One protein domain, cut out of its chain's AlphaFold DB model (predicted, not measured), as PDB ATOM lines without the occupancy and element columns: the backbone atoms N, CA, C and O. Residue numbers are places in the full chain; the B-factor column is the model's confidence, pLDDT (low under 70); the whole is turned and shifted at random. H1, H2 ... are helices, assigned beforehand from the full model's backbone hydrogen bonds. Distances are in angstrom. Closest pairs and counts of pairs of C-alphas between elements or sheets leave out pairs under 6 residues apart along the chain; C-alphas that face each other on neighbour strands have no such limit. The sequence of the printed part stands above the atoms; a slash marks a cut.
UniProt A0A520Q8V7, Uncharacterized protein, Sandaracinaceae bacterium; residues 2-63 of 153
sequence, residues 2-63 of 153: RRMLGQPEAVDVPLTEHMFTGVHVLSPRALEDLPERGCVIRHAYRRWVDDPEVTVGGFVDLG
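This is residues 2 to 63 of the 153 residues of an uncharacterized protein of Sandaracinaceae bacterium (UniProt A0A520Q8V7). There is little regular structure here: two short helices, H2 and H1, set about perpendicular to each other, and long loop stretches that reach away from them, residues 2 to 27 before H1 and residues 51 to 63 after H2. The printed part has 62 residues with two named helices, H1 then H2, and no named strand; the class is all helix, with 17 residues in named elements. It is only just loose, close to compact, with a radius of gyration of the C-alphas of 12.8 A and spans of 37 by 29 by 21 A.

H2, residues 40 to 50, and H1, residues 28 to 33, are close but not clearly touching; their closest C-alphas, of Ala 44 and Asp 33, are 6.0 A apart. Their lines stand at 78 degrees, about perpendicular. O i to N i+4 pairs within hydrogen-bond range number 5 of 7 in H2 and 0 of 2 in H1, where 3 of 3 O i to N i+3 pairs are.

H2 measures 14.6 A, from C-alpha 40 at (-14.428, 15.371, 6.109) to C-alpha 50 at (-20.883, 11.302, -6.281). H1 measures 10.2 A, from C-alpha 28 at (-27.857, 13.107, 12.116).

The C-alphas farthest apart, of Asp 12 and Glu 36, are 38.6 A apart. The printed part has no cut, and the H1 to H2 link is short. The pLDDT is under 70 at residue 2 and residues 5 to 9.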
ATOM      1  N   ARG A   2     -22.478  19.866  -8.488       65.44
ATOM      2  CA  ARG A   2     -21.960  18.992  -9.564       65.44
ATOM      3  C   ARG A   2     -20.605  18.364  -9.252       65.44
ATOM      4  O   ARG A   2     -20.393  17.248  -9.694       65.44
ATOM      5  N   ARG A   3     -19.725  19.047  -8.500       70.50
ATOM      6  CA  ARG A   3     -18.454  18.523  -7.953       70.50
ATOM      7  C   ARG A   3     -17.997  19.326  -6.731       70.50
ATOM      8  O   ARG A   3     -18.418  20.466  -6.551       70.50
ATOM      9  N   MET A   4     -17.105  18.734  -5.937       75.38
ATOM     10  CA  MET A   4     -16.384  19.361  -4.822       75.38
ATOM     11  C   MET A   4     -14.915  18.915  -4.866       75.38
ATOM     12  O   MET A   4     -14.672  17.719  -4.999       75.38
ATOM     13  N   LEU A   5     -13.952  19.841  -4.754       68.38
ATOM     14  CA  LEU A   5     -12.502  19.600  -4.918       68.38
ATOM     15  C   LEU A   5     -12.113  19.032  -6.305       68.38
ATOM     16  O   LEU A   5     -12.139  17.820  -6.512       68.38
ATOM     17  N   GLY A   6     -11.706  19.896  -7.244       64.56
ATOM     18  CA  GLY A   6     -11.140  19.502  -8.543       64.56
ATOM     19  C   GLY A   6     -11.687  20.294  -9.733       64.56
ATOM     20  O   GLY A   6     -12.539  21.164  -9.570       64.56
ATOM     21  N   GLN A   7     -11.199  19.976 -10.935       65.81
ATOM     22  CA  GLN A   7     -11.700  20.567 -12.176       65.81
ATOM     23  C   GLN A   7     -13.067  19.952 -12.531       65.81
ATOM     24  O   GLN A   7     -13.223  18.726 -12.434       65.81
ATOM     25  N   PRO A   8     -14.076  20.762 -12.897       67.38
ATOM     26  CA  PRO A   8     -15.364  20.229 -13.313       67.38
ATOM     27  C   PRO A   8     -15.225  19.383 -14.584       67.38
ATOM     28  O   PRO A   8     -14.379  19.656 -15.435       67.38
ATOM     29  N   GLU A   9     -16.075  18.365 -14.721       69.19
ATOM     30  CA  GLU A   9     -16.250  17.682 -16.006       69.19
ATOM     31  C   GLU A   9     -16.761  18.651 -17.070       69.19
ATOM     32  O   GLU A   9     -17.455  19.625 -16.763       69.19
ATOM     33  N   ALA A  10     -16.437  18.351 -18.329       76.38
ATOM     34  CA  ALA A  10     -17.026  19.049 -19.457       76.38
ATOM     35  C   ALA A  10     -18.544  18.842 -19.429       76.38
ATOM     36  O   ALA A  10     -19.032  17.711 -19.425       76.38
ATOM     37  N   VAL A  11     -19.279  19.945 -19.378       79.31
ATOM     38  CA  VAL A  11     -20.737  19.961 -19.362       79.31
ATOM     39  C   VAL A  11     -21.232  20.980 -20.378       79.31
ATOM     40  O   VAL A  11     -20.609  22.020 -20.575       79.31
ATOM     41  N   ASP A  12     -22.390  20.707 -20.973       84.50
ATOM     42  CA  ASP A  12     -22.986  21.568 -22.006       84.50
ATOM     43  C   ASP A  12     -23.647  22.838 -21.445       84.50
ATOM     44  O   ASP A  12     -24.182  23.653 -22.193       84.50
ATOM     45  N   VAL A  13     -23.634  23.018 -20.120       82.56
ATOM     46  CA  VAL A  13     -24.187  24.204 -19.458       82.56
ATOM     47  C   VAL A  13     -23.113  24.928 -18.648       82.56
ATOM     48  O   VAL A  13     -22.281  24.261 -18.027       82.56
ATOM     49  N   PRO A  14     -23.143  26.272 -18.591       83.25
ATOM     50  CA  PRO A  14     -22.217  27.039 -17.769       83.25
ATOM     51  C   PRO A  14     -22.266  26.619 -16.297       83.25
ATOM     52  O   PRO A  14     -23.334  26.335 -15.749       83.25
ATOM     53  N   LEU A  15     -21.099  26.599 -15.659       83.06
ATOM     54  CA  LEU A  15     -20.955  26.362 -14.227       83.06
ATOM     55  C   LEU A  15     -20.583  27.662 -13.520       83.06
ATOM     56  O   LEU A  15     -19.842  28.477 -14.066       83.06
ATOM     57  N   THR A  16     -21.055  27.807 -12.285       86.00
ATOM     58  CA  THR A  16     -20.641  28.879 -11.378       86.00
ATOM     59  C   THR A  16     -19.682  28.307 -10.344       86.00
ATOM     60  O   THR A  16     -19.976  27.288  -9.714       86.00
ATOM     61  N   GLU A  17     -18.525  28.945 -10.187       86.56
ATOM     62  CA  GLU A  17     -17.549  28.583  -9.164       86.56
ATOM     63  C   GLU A  17     -17.928  29.206  -7.817       86.56
ATOM     64  O   GLU A  17     -18.310  30.374  -7.739       86.56
ATOM     65  N   HIS A  18     -17.814  28.414  -6.751       88.88
ATOM     66  CA  HIS A  18     -18.047  28.848  -5.379       88.88
ATOM     67  C   HIS A  18     -16.957  28.289  -4.466       88.88
ATOM     68  O   HIS A  18     -16.473  27.172  -4.672       88.88
ATOM     69  N   MET A  19     -16.615  29.040  -3.421       88.75
ATOM     70  CA  MET A  19     -15.711  28.584  -2.371       88.75
ATOM     71  C   MET A  19     -16.494  27.868  -1.270       88.75
ATOM     72  O   MET A  19     -17.507  28.365  -0.787       88.75
ATOM     73  N   PHE A  20     -16.011  26.700  -0.849       90.44
ATOM     74  CA  PHE A  20     -16.533  26.038   0.340       90.44
ATOM     75  C   PHE A  20     -15.853  26.605   1.590       90.44
ATOM     76  O   PHE A  20     -14.654  26.417   1.778       90.44
ATOM     77  N   THR A  21     -16.623  27.273   2.446       91.62
ATOM     78  CA  THR A  21     -16.129  28.041   3.605       91.62
ATOM     79  C   THR A  21     -15.939  27.210   4.877       91.62
ATOM     80  O   THR A  21     -15.570  27.748   5.916       91.62
ATOM     81  N   GLY A  22     -16.207  25.901   4.829       91.44
ATOM     82  CA  GLY A  22     -16.134  25.017   5.998       91.44
ATOM     83  C   GLY A  22     -17.410  24.967   6.843       91.44
ATOM     84  O   GLY A  22     -17.511  24.108   7.716       91.44
ATOM     85  N   VAL A  23     -18.401  25.820   6.566       93.06
ATOM     86  CA  VAL A  23     -19.704  25.800   7.245       93.06
ATOM     87  C   VAL A  23     -20.595  24.735   6.617       93.06
ATOM     88  O   VAL A  23     -20.775  24.695   5.399       93.06
ATOM     89  N   HIS A  24     -21.175  23.873   7.446       93.25
ATOM     90  CA  HIS A  24     -22.130  22.874   6.993       93.25
ATOM     91  C   HIS A  24     -23.282  22.668   7.969       93.25
ATOM     92  O   HIS A  24     -23.150  22.871   9.172       93.25
ATOM     93  N   VAL A  25     -24.406  22.203   7.429       95.12
ATOM     94  CA  VAL A  25     -25.532  21.675   8.198       95.12
ATOM     95  C   VAL A  25     -25.700  20.223   7.782       95.12
ATOM     96  O   VAL A  25     -25.927  19.933   6.609       95.12
ATOM     97  N   LEU A  26     -25.540  19.311   8.737       94.44
ATOM     98  CA  LEU A  26     -25.576  17.872   8.501       94.44
ATOM     99  C   LEU A  26     -26.808  17.265   9.171       94.44
ATOM    100  O   LEU A  26     -27.152  17.622  10.299       94.44
ATOM    101  N   SER A  27     -27.467  16.331   8.485       94.25
ATOM    102  CA  SER A  27     -28.468  15.485   9.136       94.25
ATOM    103  C   SER A  27     -27.775  14.534  10.124       94.25
ATOM    104  O   SER A  27     -26.613  14.183   9.909       94.25
ATOM    105  N   PRO A  28     -28.462  14.048  11.172       94.94
ATOM    106  CA  PRO A  28     -27.857  13.107  12.116       94.94
ATOM    107  C   PRO A  28     -27.271  11.856  11.445       94.94
ATOM    108  O   PRO A  28     -26.195  11.411  11.825       94.94
ATOM    109  N   ARG A  29     -27.925  11.338  10.396       92.50
ATOM    110  CA  ARG A  29     -27.456  10.168   9.637       92.50
ATOM    111  C   ARG A  29     -26.132  10.423   8.913       92.50
ATOM    112  O   ARG A  29     -25.327   9.513   8.785       92.50
ATOM    113  N   ALA A  30     -25.872  11.655   8.478       93.25
ATOM    114  CA  ALA A  30     -24.609  12.000   7.828       93.25
ATOM    115  C   ALA A  30     -23.401  11.852   8.775       93.25
ATOM    116  O   ALA A  30     -22.274  11.706   8.312       93.25
ATOM    117  N   LEU A  31     -23.613  11.850  10.097       92.88
ATOM    118  CA  LEU A  31     -22.541  11.608  11.066       92.88
ATOM    119  C   LEU A  31     -21.986  10.178  10.981       92.88
ATOM    120  O   LEU A  31     -20.822   9.972  11.310       92.88
ATOM    121  N   GLU A  32     -22.782   9.214  10.508       93.25
ATOM    122  CA  GLU A  32     -22.385   7.805  10.369       93.25
ATOM    123  C   GLU A  32     -21.293   7.600   9.305       93.25
ATOM    124  O   GLU A  32     -20.516   6.651   9.396       93.25
ATOM    125  N   ASP A  33     -21.199   8.501   8.321       93.19
ATOM    126  CA  ASP A  33     -20.188   8.450   7.258       93.19
ATOM    127  C   ASP A  33     -18.932   9.285   7.581       93.19
ATOM    128  O   ASP A  33     -17.975   9.300   6.797       93.19
ATOM    129  N   LEU A  34     -18.921  10.030   8.696       93.81
ATOM    130  CA  LEU A  34     -17.775  10.864   9.054       93.81
ATOM    131  C   LEU A  34     -16.593   9.999   9.513       93.81
ATOM    132  O   LEU A  34     -16.768   9.073  10.305       93.81
ATOM    133  N   PRO A  35     -15.362  10.308   9.071       91.88
ATOM    134  CA  PRO A  35     -14.197   9.572   9.528       91.88
ATOM    135  C   PRO A  35     -13.877   9.932  10.985       91.88
ATOM    136  O   PRO A  35     -13.922  11.105  11.356       91.88
ATOM    137  N   GLU A  36     -13.433   8.959  11.786       93.62
ATOM    138  CA  GLU A  36     -12.899   9.241  13.132       93.62
ATOM    139  C   GLU A  36     -11.704  10.209  13.084       93.62
ATOM    140  O   GLU A  36     -11.492  11.017  13.988       93.62
ATOM    141  N   ARG A  37     -10.894  10.118  12.020       94.00
ATOM    142  CA  ARG A  37      -9.745  10.989  11.758       94.00
ATOM    143  C   ARG A  37      -9.624  11.273  10.270       94.00
ATOM    144  O   ARG A  37      -9.695  10.364   9.451       94.00
ATOM    145  N   GLY A  38      -9.336  12.525   9.928       91.38
ATOM    146  CA  GLY A  38      -8.996  12.926   8.567       91.38
ATOM    147  C   GLY A  38      -9.881  14.044   8.031       91.38
ATOM    148  O   GLY A  38     -10.523  14.783   8.770       91.38
ATOM    149  N   CYS A  39      -9.868  14.198   6.710       92.00
ATOM    150  CA  CYS A  39     -10.581  15.274   6.034       92.00
ATOM    151  C   CYS A  39     -12.023  14.857   5.729       92.00
ATOM    152  O   CYS A  39     -12.238  13.993   4.874       92.00
ATOM    153  N   VAL A  40     -12.985  15.532   6.363       93.81
ATOM    154  CA  VAL A  40     -14.428  15.371   6.109       93.81
ATOM    155  C   VAL A  40     -14.786  15.543   4.633       93.81
ATOM    156  O   VAL A  40     -15.639  14.830   4.113       93.81
ATOM    157  N   ILE A  41     -14.088  16.424   3.913       92.00
ATOM    158  CA  ILE A  41     -14.395  16.677   2.504       92.00
ATOM    159  C   ILE A  41     -13.995  15.499   1.625       92.00
ATOM    160  O   ILE A  41     -14.791  15.026   0.818       92.00
ATOM    161  N   ARG A  42     -12.769  15.002   1.803       89.38
ATOM    162  CA  ARG A  42     -12.245  13.888   1.005       89.38
ATOM    163  C   ARG A  42     -12.915  12.555   1.342       89.38
ATOM    164  O   ARG A  42     -13.042  11.737   0.444       89.38
ATOM    165  N   HIS A  43     -13.328  12.349   2.595       90.19
ATOM    166  CA  HIS A  43     -13.955  11.093   3.025       90.19
ATOM    167  C   HIS A  43     -15.469  11.073   2.809       90.19
ATOM    168  O   HIS A  43     -15.978  10.114   2.238       90.19
ATOM    169  N   ALA A  44     -16.179  12.115   3.245       92.88
ATOM    170  CA  ALA A  44     -17.637  12.114   3.272       92.88
ATOM    171  C   ALA A  44     -18.222  12.872   2.075       92.88
ATOM    172  O   ALA A  44     -18.838  12.266   1.203       92.88
ATOM    173  N   TYR A  45     -17.948  14.177   1.950       92.38
ATOM    174  CA  TYR A  45     -18.574  15.001   0.904       92.38
ATOM    175  C   TYR A  45     -18.290  14.523  -0.514       92.38
ATOM    176  O   TYR A  45     -19.189  14.557  -1.347       92.38
ATOM    177  N   ARG A  46     -17.061  14.079  -0.803       89.19
ATOM    178  CA  ARG A  46     -16.735  13.498  -2.110       89.19
ATOM    179  C   ARG A  46     -17.671  12.339  -2.445       89.19
ATOM    180  O   ARG A  46     -18.276  12.359  -3.506       89.19
ATOM    181  N   ARG A  47     -17.847  11.397  -1.516       89.88
ATOM    182  CA  ARG A  47     -18.762  10.265  -1.685       89.88
ATOM    183  C   ARG A  47     -20.214  10.725  -1.820       89.88
ATOM    184  O   ARG A  47     -20.891  10.271  -2.727       89.88
ATOM    185  N   TRP A  48     -20.682  11.631  -0.963       92.50
ATOM    186  CA  TRP A  48     -22.066  12.119  -0.999       92.50
ATOM    187  C   TRP A  48     -22.414  12.883  -2.275       92.50
ATOM    188  O   TRP A  48     -23.540  12.801  -2.742       92.50
ATOM    189  N   VAL A  49     -21.473  13.649  -2.833       90.31
ATOM    190  CA  VAL A  49     -21.681  14.372  -4.098       90.31
ATOM    191  C   VAL A  49     -21.704  13.415  -5.292       90.31
ATOM    192  O   VAL A  49     -22.398  13.695  -6.266       90.31
ATOM    193  N   ASP A  50     -20.956  12.310  -5.220       86.44
ATOM    194  CA  ASP A  50     -20.883  11.302  -6.281       86.44
ATOM    195  C   ASP A  50     -22.042  10.271  -6.205       86.44
ATOM    196  O   ASP A  50     -22.296   9.562  -7.179       86.44
ATOM    197  N   ASP A  51     -22.755  10.189  -5.076       89.88
ATOM    198  CA  ASP A  51     -23.863   9.255  -4.842       89.88
ATOM    199  C   ASP A  51     -25.221   9.866  -5.262       89.88
ATOM    200  O   ASP A  51     -25.672  10.839  -4.650       89.88
ATOM    201  N   PRO A  52     -25.914   9.313  -6.276       88.56
ATOM    202  CA  PRO A  52     -27.184   9.856  -6.760       88.56
ATOM    203  C   PRO A  52     -28.346   9.702  -5.766       88.56
ATOM    204  O   PRO A  52     -29.370  10.367  -5.933       88.56
ATOM    205  N   GLU A  53     -28.223   8.840  -4.753       91.88
ATOM    206  CA  GLU A  53     -29.241   8.656  -3.713       91.88
ATOM    207  C   GLU A  53     -29.085   9.662  -2.559       91.88
ATOM    208  O   GLU A  53     -29.987   9.813  -1.728       91.88
ATOM    209  N   VAL A  54     -27.963  10.390  -2.512       91.38
ATOM    210  CA  VAL A  54     -27.655  11.378  -1.477       91.38
ATOM    211  C   VAL A  54     -27.859  12.791  -2.017       91.38
ATOM    212  O   VAL A  54     -27.337  13.193  -3.053       91.38
ATOM    213  N   THR A  55     -28.618  13.610  -1.287       90.31
ATOM    214  CA  THR A  55     -28.813  15.016  -1.656       90.31
ATOM    215  C   THR A  55     -27.779  15.907  -0.978       90.31
ATOM    216  O   THR A  55     -27.819  16.095   0.237       90.31
ATOM    217  N   VAL A  56     -26.907  16.529  -1.777       91.69
ATOM    218  CA  VAL A  56     -25.988  17.588  -1.331       91.69
ATOM    219  C   VAL A  56     -26.394  18.932  -1.939       91.69
ATOM    220  O   VAL A  56     -26.225  19.192  -3.140       91.69
ATOM    221  N   GLY A  57     -26.943  19.794  -1.082       90.69
ATOM    222  CA  GLY A  57     -27.259  21.187  -1.386       90.69
ATOM    223  C   GLY A  57     -26.099  22.130  -1.064       90.69
ATOM    224  O   GLY A  57     -25.200  21.791  -0.301       90.69
ATOM    225  N   GLY A  58     -26.137  23.328  -1.645       90.94
ATOM    226  CA  GLY A  58     -25.251  24.432  -1.287       90.94
ATOM    227  C   GLY A  58     -26.079  25.667  -0.956       90.94
ATOM    228  O   GLY A  58     -27.081  25.927  -1.622       90.94
ATOM    229  N   PHE A  59     -25.659  26.409   0.062       92.62
ATOM    230  CA  PHE A  59     -26.179  27.735   0.365       92.62
ATOM    231  C   PHE A  59     -25.093  28.750   0.012       92.62
ATOM    232  O   PHE A  59     -23.977  28.652   0.521       92.62
ATOM    233  N   VAL A  60     -25.402  29.667  -0.905       93.62
ATOM    234  CA  VAL A  60     -24.463  30.710  -1.326       93.62
ATOM    235  C   VAL A  60     -24.724  31.943  -0.482       93.62
ATOM    236  O   VAL A  60     -25.768  32.578  -0.620       93.62
ATOM    237  N   ASP A  61     -23.759  32.263   0.369       91.75
ATOM    238  CA  ASP A  61     -23.691  33.545   1.054       91.75
ATOM    239  C   ASP A  61     -22.814  34.504   0.236       91.75
ATOM    240  O   ASP A  61     -21.793  34.098  -0.323       91.75
ATOM    241  N   LEU A  62     -23.248  35.759   0.128       89.88
ATOM    242  CA  LEU A  62     -22.527  36.836  -0.558       89.88
ATOM    243  C   LEU A  62     -21.866  37.807   0.431       89.88
ATOM    244  O   LEU A  62     -21.336  38.836   0.016       89.88
ATOM    245  N   GLY A  63     -21.939  37.507   1.729       87.12
ATOM    246  CA  GLY A  63     -21.219  38.207   2.774       87.12
ATOM    247  C   GLY A  63     -19.710  38.059   2.624       87.12
ATOM    248  O   GLY A  63     -19.199  37.143   1.972       87.12
TER     249      GLY A  63